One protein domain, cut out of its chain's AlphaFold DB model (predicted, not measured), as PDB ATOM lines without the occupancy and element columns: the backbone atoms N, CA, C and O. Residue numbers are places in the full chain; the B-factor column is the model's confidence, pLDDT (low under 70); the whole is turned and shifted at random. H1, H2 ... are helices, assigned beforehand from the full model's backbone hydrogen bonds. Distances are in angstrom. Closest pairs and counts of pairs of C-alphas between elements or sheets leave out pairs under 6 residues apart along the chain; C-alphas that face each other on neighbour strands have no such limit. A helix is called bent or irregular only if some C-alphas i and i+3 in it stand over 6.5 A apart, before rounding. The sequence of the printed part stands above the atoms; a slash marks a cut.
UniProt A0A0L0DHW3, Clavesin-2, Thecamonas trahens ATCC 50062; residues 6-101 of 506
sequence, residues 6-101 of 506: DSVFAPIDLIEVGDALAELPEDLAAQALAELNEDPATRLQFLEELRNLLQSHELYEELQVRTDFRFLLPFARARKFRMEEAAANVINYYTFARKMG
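Overview. This is residues 6 to 101 of the 506 residues of the protein "Clavesin-2" of Thecamonas trahens ATCC 50062 (UniProt A0A0L0DHW3). Three helices make the core: H5 lies in the middle, and H3 and H6 both pack on it, each crossing it nearly at right angles. H2 packs on the core at one end of the long axis, the short H4 lies at the other end, and the stretch before H2, with the short H1, runs along one side. The printed part has 96 residues with six named helices, H1 to H6 in that order, and no named strand; its class is all helix. It is compact, with a radius of gyration of the C-alphas of 13.9 A and spans of 39 by 32 by 21 A.

Arrangement. The longest helix is H6, residues 83 to 100. With its residues 83 to 90 alone it touches H5, residues 69 to 79, about perpendicular at 76 degrees; the closest C-alphas, of Ala 76 and Ala 86, are 5.3 A apart. With residues 83 to 87 alone H6 touches H3, residues 43 to 55, at a steep tilt of 53 degrees, the same way; the closest C-alphas are those of Leu 54 and Ala 87, 6.2 A. H3 also touches H5, about perpendicular at 84 degrees, with the C-alphas of Leu 47 and Phe 69 closest at 6.1 A. H6, with residues 91 to 95 alone, only just touches H4, residues 60 to 63, with 3 pairs of C-alphas within 8 A, the closest those of Leu 63 and Tyr 94 at 6.3 A. H2, residues 26 to 36, touches H5 at a steep tilt of 57 degrees, the same way; the closest C-alphas are those of Leu 36 and Arg 77, 6.0 A. H1, residues 11 to 14, is close to H5 but not clearly touching, with the C-alphas of Ile 12 and Phe 71 7.9 A apart. H2 and H6 are apart. In H2, H3 and H6 every O i to N i+4 pair is within hydrogen-bond range, in H5 5 of 7 are, and H1 and H4 are too short for such a pair.

Along the chain. H6 is 25.8 A from first to last C-alpha and ends at C-alpha 100, (-5.435, 29.048, 63.251). H3 is 18.5 A long, H5 15.0 A and H2 14.8 A. H5 is only just irregular: C-alphas 71 and 74 are 6.6 A apart. H1 begins at C-alpha 11, (-3.089, 34.174, 51.811), and is 5.7 A long; H4 is 5.6 A.

Size, cuts and confidence. The two C-alphas farthest apart, of Asp 27 and Glu 62, are 39.9 A apart. The printed part has no cut, and the link from H1 to H2, 11 residues, is long. The mean pLDDT of the printed part is 91.3; residues 6 to 14 are under 70.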
ATOM      1  N   ASP A   6      -4.423  46.979  48.093       48.53
ATOM      2  CA  ASP A   6      -3.651  45.930  47.407       48.53
ATOM      3  C   ASP A   6      -2.737  45.127  48.354       48.53
ATOM      4  O   ASP A   6      -2.390  43.986  48.073       48.53
ATOM      5  N   SER A   7      -2.377  45.715  49.501       53.03
ATOM      6  CA  SER A   7      -1.456  45.137  50.490       53.03
ATOM      7  C   SER A   7      -2.145  44.403  51.655       53.03
ATOM      8  O   SER A   7      -1.472  43.976  52.596       53.03
ATOM      9  N   VAL A   8      -3.477  44.242  51.604       53.44
ATOM     10  CA  VAL A   8      -4.281  43.459  52.561       53.44
ATOM     11  C   VAL A   8      -4.948  42.295  51.832       53.44
ATOM     12  O   VAL A   8      -5.845  42.501  51.020       53.44
ATOM     13  N   PHE A   9      -4.552  41.069  52.159       54.59
ATOM     14  CA  PHE A   9      -4.999  39.850  51.481       54.59
ATOM     15  C   PHE A   9      -5.183  38.720  52.497       54.59
ATOM     16  O   PHE A   9      -4.445  38.625  53.480       54.59
ATOM     17  N   ALA A  10      -6.144  37.823  52.291       60.31
ATOM     18  CA  ALA A  10      -6.017  36.493  52.876       60.31
ATOM     19  C   ALA A  10      -4.965  35.736  52.040       60.31
ATOM     20  O   ALA A  10      -4.886  35.963  50.834       60.31
ATOM     21  N   PRO A  11      -4.140  34.833  52.601       57.78
ATOM     22  CA  PRO A  11      -3.089  34.174  51.811       57.78
ATOM     23  C   PRO A  11      -3.600  33.378  50.589       57.78
ATOM     24  O   PRO A  11      -2.855  33.161  49.643       57.78
ATOM     25  N   ILE A  12      -4.891  33.023  50.570       58.38
ATOM     26  CA  ILE A  12      -5.613  32.475  49.408       58.38
ATOM     27  C   ILE A  12      -5.757  33.459  48.228       58.38
ATOM     28  O   ILE A  12      -5.779  33.031  47.074       58.38
ATOM     29  N   ASP A  13      -5.838  34.764  48.488       63.50
ATOM     30  CA  ASP A  13      -6.059  35.806  47.471       63.50
ATOM     31  C   ASP A  13      -4.802  36.070  46.625       63.50
ATOM     32  O   ASP A  13      -4.880  36.676  45.559       63.50
ATOM     33  N   LEU A  14      -3.646  35.544  47.055       69.25
ATOM     34  CA  LEU A  14      -2.390  35.554  46.300       69.25
ATOM     35  C   LEU A  14      -2.467  34.744  44.997       69.25
ATOM     36  O   LEU A  14      -1.639  34.939  44.106       69.25
ATOM     37  N   ILE A  15      -3.446  33.845  44.867       76.50
ATOM     38  CA  ILE A  15      -3.747  33.141  43.619       76.50
ATOM     39  C   ILE A  15      -4.788  33.965  42.855       76.50
ATOM     40  O   ILE A  15      -5.922  34.098  43.319       76.50
ATOM     41  N   GLU A  16      -4.437  34.480  41.672       80.81
ATOM     42  CA  GLU A  16      -5.346  35.277  40.830       80.81
ATOM     43  C   GLU A  16      -6.689  34.558  40.588       80.81
ATOM     44  O   GLU A  16      -6.725  33.350  40.345       80.81
ATOM     45  N   VAL A  17      -7.801  35.298  40.650       84.50
ATOM     46  CA  VAL A  17      -9.157  34.739  40.520       84.50
ATOM     47  C   VAL A  17      -9.502  34.454  39.060       84.50
ATOM     48  O   VAL A  17      -9.509  35.367  38.233       84.50
ATOM     49  N   GLY A  18      -9.874  33.209  38.747       89.31
ATOM     50  CA  GLY A  18     -10.538  32.886  37.484       89.31
ATOM     51  C   GLY A  18     -10.391  31.444  36.998       89.31
ATOM     52  O   GLY A  18      -9.651  30.635  37.552       89.31
ATOM     53  N   ASP A  19     -11.094  31.154  35.902       92.06
ATOM     54  CA  ASP A  19     -11.109  29.838  35.246       92.06
ATOM     55  C   ASP A  19     -10.124  29.730  34.065       92.06
ATOM     56  O   ASP A  19      -9.953  28.664  33.478       92.06
ATOM     57  N   ALA A  20      -9.436  30.821  33.715       90.31
ATOM     58  CA  ALA A  20      -8.398  30.809  32.690       90.31
ATOM     59  C   ALA A  20      -7.113  30.163  33.235       90.31
ATOM     60  O   ALA A  20      -6.455  30.724  34.110       90.31
ATOM     61  N   LEU A  21      -6.752  28.993  32.705       90.81
ATOM     62  CA  LEU A  21      -5.513  28.282  33.033       90.81
ATOM     63  C   LEU A  21      -4.453  28.499  31.950       90.81
ATOM     64  O   LEU A  21      -4.783  28.605  30.769       90.81
ATOM     65  N   ALA A  22      -3.180  28.500  32.345       87.50
ATOM     66  CA  ALA A  22      -2.065  28.519  31.404       87.50
ATOM     67  C   ALA A  22      -1.907  27.173  30.665       87.50
ATOM     68  O   ALA A  22      -2.295  26.103  31.158       87.50
ATOM     69  N   GLU A  23      -1.289  27.233  29.485       90.06
ATOM     70  CA  GLU A  23      -0.667  26.068  28.857       90.06
ATOM     71  C   GLU A  23       0.692  25.814  29.523       90.06
ATOM     72  O   GLU A  23       1.458  26.746  29.774       90.06
ATOM     73  N   LEU A  24       0.975  24.550  29.840       94.50
ATOM     74  CA  LEU A  24       2.239  24.138  30.446       94.50
ATOM     75  C   LEU A  24       3.317  23.944  29.363       94.50
ATOM     76  O   LEU A  24       2.993  23.433  28.288       94.50
ATOM     77  N   PRO A  25       4.598  24.244  29.650       95.38
ATOM     78  CA  PRO A  25       5.730  23.733  28.877       95.38
ATOM     79  C   PRO A  25       5.667  22.206  28.700       95.38
ATOM     80  O   PRO A  25       5.186  21.500  29.583       95.38
ATOM     81  N   GLU A  26       6.153  21.691  27.568       95.25
ATOM     82  CA  GLU A  26       5.999  20.278  27.176       95.25
ATOM     83  C   GLU A  26       6.620  19.294  28.188       95.25
ATOM     84  O   GLU A  26       6.002  18.282  28.528       95.25
ATOM     85  N   ASP A  27       7.793  19.621  28.737       94.94
ATOM     86  CA  ASP A  27       8.461  18.851  29.793       94.94
ATOM     87  C   ASP A  27       7.625  18.804  31.080       94.94
ATOM     88  O   ASP A  27       7.468  17.752  31.707       94.94
ATOM     89  N   LEU A  28       7.044  19.945  31.450       95.75
ATOM     90  CA  LEU A  28       6.269  20.105  32.669       95.75
ATOM     91  C   LEU A  28       4.878  19.466  32.546       95.75
ATOM     92  O   LEU A  28       4.398  18.864  33.505       95.75
ATOM     93  N   ALA A  29       4.266  19.518  31.360       96.50
ATOM     94  CA  ALA A  29       3.035  18.803  31.028       96.50
ATOM     95  C   ALA A  29       3.238  17.280  31.078       96.50
ATOM     96  O   ALA A  29       2.448  16.572  31.704       96.50
ATOM     97  N   ALA A  30       4.326  16.772  30.487       96.75
ATOM     98  CA  ALA A  30       4.673  15.354  30.543       96.75
ATOM     99  C   ALA A  30       4.926  14.882  31.988       96.75
ATOM    100  O   ALA A  30       4.443  13.820  32.389       96.75
ATOM    101  N   GLN A  31       5.617  15.693  32.801       96.94
ATOM    102  CA  GLN A  31       5.815  15.417  34.226       96.94
ATOM    103  C   GLN A  31       4.498  15.455  35.018       96.94
ATOM    104  O   GLN A  31       4.284  14.600  35.879       96.94
ATOM    105  N   ALA A  32       3.596  16.398  34.732       97.50
ATOM    106  CA  ALA A  32       2.296  16.499  35.394       97.50
ATOM    107  C   ALA A  32       1.396  15.292  35.080       97.50
ATOM    108  O   ALA A  32       0.799  14.710  35.990       97.50
ATOM    109  N   LEU A  33       1.371  14.841  33.823       97.62
ATOM    110  CA  LEU A  33       0.686  13.614  33.426       97.62
ATOM    111  C   LEU A  33       1.268  12.391  34.158       97.62
ATOM    112  O   LEU A  33       0.524  11.647  34.795       97.62
ATOM    113  N   ALA A  34       2.593  12.214  34.137       97.69
ATOM    114  CA  ALA A  34       3.257  11.032  34.696       97.69
ATOM    115  C   ALA A  34       3.291  10.979  36.240       97.69
ATOM    116  O   ALA A  34       3.123   9.908  36.824       97.69
ATOM    117  N   GLU A  35       3.509  12.103  36.936       96.62
ATOM    118  CA  GLU A  35       3.532  12.138  38.408       96.62
ATOM    119  C   GLU A  35       2.143  12.350  39.033       96.62
ATOM    120  O   GLU A  35       1.950  11.935  40.184       96.62
ATOM    121  N   LEU A  36       1.204  13.026  38.353       97.25
ATOM    122  CA  LEU A  36      -0.037  13.555  38.951       97.25
ATOM    123  C   LEU A  36      -1.332  13.092  38.276       97.25
ATOM    124  O   LEU A  36      -2.390  13.363  38.835       97.25
ATOM    125  N   ASN A  37      -1.269  12.426  37.121       97.75
ATOM    126  CA  ASN A  37      -2.422  12.171  36.250       97.75
ATOM    127  C   ASN A  37      -3.084  13.460  35.698       97.75
ATOM    128  O   ASN A  37      -4.277  13.456  35.404       97.75
ATOM    129  N   GLU A  38      -2.339  14.567  35.553       97.31
ATOM    130  CA  GLU A  38      -2.848  15.772  34.875       97.31
ATOM    131  C   GLU A  38      -2.840  15.559  33.353       97.31
ATOM    132  O   GLU A  38      -1.873  15.888  32.671       97.31
ATOM    133  N   ASP A  39      -3.919  14.992  32.818       95.56
ATOM    134  CA  ASP A  39      -4.180  14.970  31.378       95.56
ATOM    135  C   ASP A  39      -4.804  16.310  30.932       95.56
ATOM    136  O   ASP A  39      -5.908  16.645  31.375       95.56
ATOM    137  N   PRO A  40      -4.158  17.083  30.033       92.69
ATOM    138  CA  PRO A  40      -4.702  18.345  29.535       92.69
ATOM    139  C   PRO A  40      -6.092  18.235  28.890       92.69
ATOM    140  O   PRO A  40      -6.833  19.218  28.917       92.69
ATOM    141  N   ALA A  41      -6.466  17.074  28.336       94.12
ATOM    142  CA  ALA A  41      -7.768  16.875  27.698       94.12
ATOM    143  C   ALA A  41      -8.924  16.726  28.705       94.12
ATOM    144  O   ALA A  41     -10.053  17.104  28.392       94.12
ATOM    145  N   THR A  42      -8.656  16.221  29.914       96.00
ATOM    146  CA  THR A  42      -9.664  16.016  30.977       96.00
ATOM    147  C   THR A  42      -9.527  16.978  32.164       96.00
ATOM    148  O   THR A  42     -10.465  17.117  32.950       96.00
ATOM    149  N   ARG A  43      -8.414  17.723  32.264       96.38
ATOM    150  CA  ARG A  43      -8.111  18.693  33.338       96.38
ATOM    151  C   ARG A  43      -9.264  19.642  33.677       96.38
ATOM    152  O   ARG A  43      -9.534  19.857  34.854       96.38
ATOM    153  N   LEU A  44      -9.931  20.221  32.675       96.94
ATOM    154  CA  LEU A  44     -11.036  21.163  32.906       96.94
ATOM    155  C   LEU A  44     -12.283  20.458  33.458       96.94
ATOM    156  O   LEU A  44     -12.847  20.929  34.441       96.94
ATOM    157  N   GLN A  45     -12.649  19.294  32.907       98.00
ATOM    158  CA  GLN A  45     -13.765  18.484  33.411       98.00
ATOM    159  C   GLN A  45     -13.547  18.094  34.882       98.00
ATOM    160  O   GLN A  45     -14.455  18.241  35.694       98.00
ATOM    161  N   PHE A  46     -12.332  17.674  35.255       98.50
ATOM    162  CA  PHE A  46     -12.011  17.349  36.649       98.50
ATOM    163  C   PHE A  46     -12.221  18.547  37.593       98.50
ATOM    164  O   PHE A  46     -12.692  18.379  38.715       98.50
ATOM    165  N   LEU A  47     -11.887  19.767  37.161       98.44
ATOM    166  CA  LEU A  47     -12.048  20.970  37.984       98.44
ATOM    167  C   LEU A  47     -13.511  21.448  38.047       98.44
ATOM    168  O   LEU A  47     -13.923  21.975  39.081       98.44
ATOM    169  N   GLU A  48     -14.316  21.206  37.008       98.56
ATOM    170  CA  GLU A  48     -15.777  21.372  37.049       98.56
ATOM    171  C   GLU A  48     -16.438  20.371  38.008       98.56
ATOM    172  O   GLU A  48     -17.251  20.757  38.846       98.56
ATOM    173  N   GLU A  49     -16.059  19.094  37.946       98.62
ATOM    174  CA  GLU A  49     -16.558  18.056  38.855       98.62
ATOM    175  C   GLU A  49     -16.147  18.330  40.313       98.62
ATOM    176  O   GLU A  49     -16.988  18.236  41.209       98.62
ATOM    177  N   LEU A  50     -14.907  18.773  40.553       98.69
ATOM    178  CA  LEU A  50     -14.421  19.178  41.877       98.69
ATOM    179  C   LEU A  50     -15.169  20.405  42.422       98.69
ATOM    180  O   LEU A  50     -15.536  20.423  43.598       98.69
ATOM    181  N   ARG A  51     -15.448  21.408  41.578       98.50
ATOM    182  CA  ARG A  51     -16.312  22.554  41.915       98.50
ATOM    183  C   ARG A  51     -17.703  22.091  42.340       98.50
ATOM    184  O   ARG A  51     -18.174  22.504  43.397       98.50
ATOM    185  N   ASN A  52     -18.337  21.227  41.548       98.31
ATOM    186  CA  ASN A  52     -19.686  20.725  41.816       98.31
ATOM    187  C   ASN A  52     -19.735  19.906  43.119       98.31
ATOM    188  O   ASN A  52     -20.650  20.076  43.924       98.31
ATOM    189  N   LEU A  53     -18.726  19.060  43.361       98.44
ATOM    190  CA  LEU A  53     -18.594  18.290  44.599       98.44
ATOM    191  C   LEU A  53     -18.432  19.208  45.818       98.44
ATOM    192  O   LEU A  53     -19.138  19.031  46.810       98.44
ATOM    193  N   LEU A  54     -17.569  20.225  45.734       98.06
ATOM    194  CA  LEU A  54     -17.389  21.206  46.808       98.06
ATOM    195  C   LEU A  54     -18.663  22.011  47.078       98.06
ATOM    196  O   LEU A  54     -19.017  22.177  48.237       98.06
ATOM    197  N   GLN A  55     -19.392  22.430  46.041       97.56
ATOM    198  CA  GLN A  55     -20.684  23.123  46.173       97.56
ATOM    199  C   GLN A  55     -21.793  22.252  46.790       97.56
ATOM    200  O   GLN A  55     -22.785  22.784  47.283       97.56
ATOM    201  N   SER A  56     -21.632  20.924  46.794       97.12
ATOM    202  CA  SER A  56     -22.531  19.989  47.487       97.12
ATOM    203  C   SER A  56     -22.117  19.663  48.932       97.12
ATOM    204  O   SER A  56     -22.854  18.973  49.637       97.12
ATOM    205  N   HIS A  57     -20.951  20.136  49.383       97.62
ATOM    206  CA  HIS A  57     -20.410  19.835  50.707       97.62
ATOM    207  C   HIS A  57     -21.083  20.683  51.799       97.62
ATOM    208  O   HIS A  57     -21.229  21.892  51.646       97.62
ATOM    209  N   GLU A  58     -21.431  20.083  52.940       96.88
ATOM    210  CA  GLU A  58     -22.200  20.752  54.010       96.88
ATOM    211  C   GLU A  58     -21.537  22.040  54.541       96.88
ATOM    212  O   GLU A  58     -22.211  23.036  54.787       96.88
ATOM    213  N   LEU A  59     -20.203  22.049  54.629       95.44
ATOM    214  CA  LEU A  59     -19.410  23.202  55.077       95.44
ATOM    215  C   LEU A  59     -19.151  24.272  53.991       95.44
ATOM    216  O   LEU A  59     -18.431  25.230  54.262       95.44
ATOM    217  N   TYR A  60     -19.679  24.131  52.767       94.75
ATOM    218  CA  TYR A  60     -19.373  25.025  51.634       94.75
ATOM    219  C   TYR A  60     -19.682  26.503  51.925       94.75
ATOM    220  O   TYR A  60     -18.808  27.362  51.792       94.75
ATOM    221  N   GLU A  61     -20.913  26.782  52.365       93.81
ATOM    222  CA  GLU A  61     -21.377  28.135  52.697       93.81
ATOM    223  C   GLU A  61     -20.711  28.664  53.978       93.81
ATOM    224  O   GLU A  61     -20.341  29.833  54.052       93.81
ATOM    225  N   GLU A  62     -20.501  27.805  54.984       92.69
ATOM    226  CA  GLU A  62     -19.907  28.199  56.272       92.69
ATOM    227  C   GLU A  62     -18.430  28.599  56.127       92.69
ATOM    228  O   GLU A  62     -17.977  29.582  56.721       92.69
ATOM    229  N   LEU A  63     -17.668  27.849  55.327       89.88
ATOM    230  CA  LEU A  63     -16.256  28.114  55.043       89.88
ATOM    231  C   LEU A  63     -16.055  29.119  53.894       89.88
ATOM    232  O   LEU A  63     -14.928  29.558  53.682       89.88
ATOM    233  N   GLN A  64     -17.126  29.502  53.186       90.50
ATOM    234  CA  GLN A  64     -17.110  30.400  52.022       90.50
ATOM    235  C   GLN A  64     -16.121  29.926  50.938       90.50
ATOM    236  O   GLN A  64     -15.229  30.657  50.500       90.50
ATOM    237  N   VAL A  65     -16.250  28.655  50.544       91.69
ATOM    238  CA  VAL A  65     -15.241  27.950  49.737       91.69
ATOM    239  C   VAL A  65     -15.139  28.508  48.312       91.69
ATOM    240  O   VAL A  65     -16.053  28.399  47.494       91.69
ATOM    241  N   ARG A  66     -13.962  29.045  47.986       92.00
ATOM    242  CA  ARG A  66     -13.555  29.485  46.648       92.00
ATOM    243  C   ARG A  66     -13.460  28.278  45.700       92.00
ATOM    244  O   ARG A  66     -12.970  27.220  46.087       92.00
ATOM    245  N   THR A  67     -13.943  28.413  44.461       94.81
ATOM    246  CA  THR A  67     -14.057  27.287  43.501       94.81
ATOM    247  C   THR A  67     -13.711  27.634  42.043       94.81
ATOM    248  O   THR A  67     -14.065  26.881  41.135       94.81
ATOM    249  N   ASP A  68     -13.007  28.738  41.773       95.25
ATOM    250  CA  ASP A  68     -12.403  29.010  40.457       95.25
ATOM    251  C   ASP A  68     -11.220  28.070  40.161       95.25
ATOM    252  O   ASP A  68     -10.527  27.606  41.072       95.25
ATOM    253  N   PHE A  69     -10.990  27.751  38.884       96.00
ATOM    254  CA  PHE A  69     -10.042  26.697  38.503       96.00
ATOM    255  C   PHE A  69      -8.602  27.004  38.921       96.00
ATOM    256  O   PHE A  69      -7.883  26.076  39.291       96.00
ATOM    257  N   ARG A  70      -8.179  28.275  38.921       93.00
ATOM    258  CA  ARG A  70      -6.831  28.656  39.374       93.00
ATOM    259  C   ARG A  70      -6.607  28.378  40.858       93.00
ATOM    260  O   ARG A  70      -5.516  27.950  41.221       93.00
ATOM    261  N   PHE A  71      -7.630  28.538  41.697       93.38
ATOM    262  CA  PHE A  71      -7.566  28.126  43.101       93.38
ATOM    263  C   PHE A  71      -7.617  26.601  43.277       93.38
ATOM    264  O   PHE A  71      -6.870  26.060  44.088       93.38
ATOM    265  N   LEU A  72      -8.466  25.892  42.524       96.56
ATOM    266  CA  LEU A  72      -8.648  24.442  42.684       96.56
ATOM    267  C   LEU A  72      -7.483  23.596  42.126       96.56
ATOM    268  O   LEU A  72      -7.217  22.501  42.630       96.56
ATOM    269  N   LEU A  73      -6.770  24.085  41.109       96.94
ATOM    270  CA  LEU A  73      -5.704  23.352  40.417       96.94
ATOM    271  C   LEU A  73      -4.518  22.935  41.325       96.94
ATOM    272  O   LEU A  73      -4.142  21.759  41.266       96.94
ATOM    273  N   PRO A  74      -3.984  23.787  42.229       95.94
ATOM    274  CA  PRO A  74      -3.024  23.367  43.255       95.94
ATOM    275  C   PRO A  74      -3.488  22.164  44.092       95.94
ATOM    276  O   PRO A  74      -2.705  21.247  44.337       95.94
ATOM    277  N   PHE A  75      -4.766  22.110  44.489       97.06
ATOM    278  CA  PHE A  75      -5.321  21.007  45.289       97.06
ATOM    279  C   PHE A  75      -5.415  19.715  44.468       97.06
ATOM    280  O   PHE A  75      -5.005  18.650  44.942       97.06
ATOM    281  N   ALA A  76      -5.873  19.810  43.216       97.81
ATOM    282  CA  ALA A  76      -5.897  18.690  42.276       97.81
ATOM    283  C   ALA A  76      -4.487  18.105  42.062       97.81
ATOM    284  O   ALA A  76      -4.266  16.908  42.276       97.81
ATOM    285  N   ARG A  77      -3.497  18.954  41.756       97.50
ATOM    286  CA  ARG A  77      -2.080  18.575  41.595       97.50
ATOM    287  C   ARG A  77      -1.488  17.974  42.870       97.50
ATOM    288  O   ARG A  77      -0.884  16.899  42.834       97.50
ATOM    289  N   ALA A  78      -1.717  18.601  44.024       95.31
ATOM    290  CA  ALA A  78      -1.210  18.136  45.315       95.31
ATOM    291  C   ALA A  78      -1.835  16.813  45.795       95.31
ATOM    292  O   ALA A  78      -1.303  16.186  46.719       95.31
ATOM    293  N   ARG A  79      -2.941  16.361  45.186       96.56
ATOM    294  CA  ARG A  79      -3.601  15.077  45.479       96.56
ATOM    295  C   ARG A  79      -3.593  14.085  44.304       96.56
ATOM    296  O   ARG A  79      -4.068  12.959  44.472       96.56
ATOM    297  N   LYS A  80      -2.922  14.430  43.196       97.06
ATOM    298  CA  LYS A  80      -2.777  13.639  41.957       97.06
ATOM    299  C   LYS A  80      -4.098  13.367  41.218       97.06
ATOM    300  O   LYS A  80      -4.377  12.216  40.884       97.06
ATOM    301  N   PHE A  81      -4.921  14.404  41.039       97.88
ATOM    302  CA  PHE A  81      -6.203  14.338  40.321       97.88
ATOM    303  C   PHE A  81      -7.105  13.187  40.817       97.88
ATOM    304  O   PHE A  81      -7.712  12.443  40.054       97.88
ATOM    305  N   ARG A  82      -7.177  13.037  42.147       98.06
ATOM    306  CA  ARG A  82      -8.091  12.119  42.843       98.06
ATOM    307  C   ARG A  82      -9.148  12.949  43.561       98.06
ATOM    308  O   ARG A  82      -8.806  13.764  44.418       98.06
ATOM    309  N   MET A  83     -10.398  12.776  43.141       98.00
ATOM    310  CA  MET A  83     -11.508  13.702  43.377       98.00
ATOM    311  C   MET A  83     -11.772  13.943  44.868       98.00
ATOM    312  O   MET A  83     -11.737  15.075  45.348       98.00
ATOM    313  N   GLU A  84     -11.944  12.861  45.619       97.94
ATOM    314  CA  GLU A  84     -12.305  12.865  47.035       97.94
ATOM    315  C   GLU A  84     -11.164  13.422  47.894       97.94
ATOM    316  O   GLU A  84     -11.396  14.192  48.824       97.94
ATOM    317  N   GLU A  85      -9.912  13.089  47.559       97.31
ATOM    318  CA  GLU A  85      -8.740  13.634  48.250       97.31
ATOM    319  C   GLU A  85      -8.530  15.126  47.963       97.31
ATOM    320  O   GLU A  85      -8.106  15.853  48.864       97.31
ATOM    321  N   ALA A  86      -8.819  15.596  46.743       97.81
ATOM    322  CA  ALA A  86      -8.749  17.012  46.388       97.81
ATOM    323  C   ALA A  86      -9.840  17.820  47.111       97.81
ATOM    324  O   ALA A  86      -9.525  18.820  47.757       97.81
ATOM    325  N   ALA A  87     -11.091  17.344  47.097       98.12
ATOM    326  CA  ALA A  87     -12.197  17.976  47.816       98.12
ATOM    327  C   ALA A  87     -11.931  18.024  49.330       98.12
ATOM    328  O   ALA A  87     -11.979  19.094  49.941       98.12
ATOM    329  N   ALA A  88     -11.529  16.898  49.929       97.19
ATOM    330  CA  ALA A  88     -11.152  16.848  51.338       97.19
ATOM    331  C   ALA A  88      -9.954  17.762  51.656       97.19
ATOM    332  O   ALA A  88      -9.894  18.326  52.746       97.19
ATOM    333  N   ASN A  89      -8.994  17.948  50.742       96.56
ATOM    334  CA  ASN A  89      -7.891  18.892  50.945       96.56
ATOM    335  C   ASN A  89      -8.381  20.348  50.988       96.56
ATOM    336  O   ASN A  89      -7.890  21.088  51.838       96.56
ATOM    337  N   VAL A  90      -9.327  20.750  50.131       96.56
ATOM    338  CA  VAL A  90      -9.903  22.109  50.150       96.56
ATOM    339  C   VAL A  90     -10.636  22.368  51.466       96.56
ATOM    340  O   VAL A  90     -10.364  23.368  52.125       96.56
ATOM    341  N   ILE A  91     -11.492  21.443  51.911       96.75
ATOM    342  CA  ILE A  91     -12.211  21.589  53.186       96.75
ATOM    343  C   ILE A  91     -11.229  21.640  54.369       96.75
ATOM    344  O   ILE A  91     -11.257  22.593  55.145       96.75
ATOM    345  N   ASN A  92     -10.283  20.694  54.458       95.75
ATOM    346  CA  ASN A  92      -9.265  20.683  55.520       95.75
ATOM    347  C   ASN A  92      -8.400  21.956  55.537       95.75
ATOM    348  O   ASN A  92      -7.993  22.396  56.608       95.75
ATOM    349  N   TYR A  93      -8.120  22.554  54.374       94.75
ATOM    350  CA  TYR A  93      -7.391  23.820  54.264       94.75
ATOM    351  C   TYR A  93      -8.157  24.974  54.919       94.75
ATOM    352  O   TYR A  93      -7.593  25.685  55.751       94.75
ATOM    353  N   TYR A  94      -9.444  25.127  54.599       93.12
ATOM    354  CA  TYR A  94     -10.285  26.182  55.163       93.12
ATOM    355  C   TYR A  94     -10.530  25.981  56.665       93.12
ATOM    356  O   TYR A  94     -10.349  26.915  57.447       93.12
ATOM    357  N   THR A  95     -10.860  24.760  57.095       93.88
ATOM    358  CA  THR A  95     -11.034  24.427  58.519       93.88
ATOM    359  C   THR A  95      -9.750  24.672  59.318       93.88
ATOM    360  O   THR A  95      -9.807  25.214  60.421       93.88
ATOM    361  N   PHE A  96      -8.579  24.344  58.762       92.19
ATOM    362  CA  PHE A  96      -7.286  24.634  59.386       92.19
ATOM    363  C   PHE A  96      -6.987  26.138  59.443       92.19
ATOM    364  O   PHE A  96      -6.588  26.633  60.495       92.19
ATOM    365  N   ALA A  97      -7.223  26.880  58.357       89.69
ATOM    366  CA  ALA A  97      -7.039  28.329  58.337       89.69
ATOM    367  C   ALA A  97      -7.916  29.016  59.401       89.69
ATOM    368  O   ALA A  97      -7.405  29.829  60.169       89.69
ATOM    369  N   ARG A  98      -9.189  28.616  59.530       89.31
ATOM    370  CA  ARG A  98     -10.115  29.112  60.563       89.31
ATOM    371  C   ARG A  98      -9.672  28.740  61.981       89.31
ATOM    372  O   ARG A  98      -9.599  29.618  62.837       89.31
ATOM    373  N   LYS A  99      -9.281  27.480  62.216       90.44
ATOM    374  CA  LYS A  99      -8.694  26.998  63.488       90.44
ATOM    375  C   LYS A  99      -7.475  27.822  63.926       90.44
ATOM    376  O   LYS A  99      -7.295  28.052  65.117       90.44
ATOM    377  N   MET A 100      -6.642  28.257  62.980       86.69
ATOM    378  CA  MET A 100      -5.435  29.048  63.251       86.69
ATOM    379  C   MET A 100      -5.665  30.574  63.220       86.69
ATOM    380  O   MET A 100      -4.748  31.333  63.534       86.69
ATOM    381  N   GLY A 101      -6.856  31.047  62.833       85.31
ATOM    382  CA  GLY A 101      -7.144  32.471  62.608       85.31
ATOM    383  C   GLY A 101      -6.402  33.082  61.408       85.31
ATOM    384  O   GLY A 101      -6.133  34.284  61.393       85.31
TER     385      GLY A 101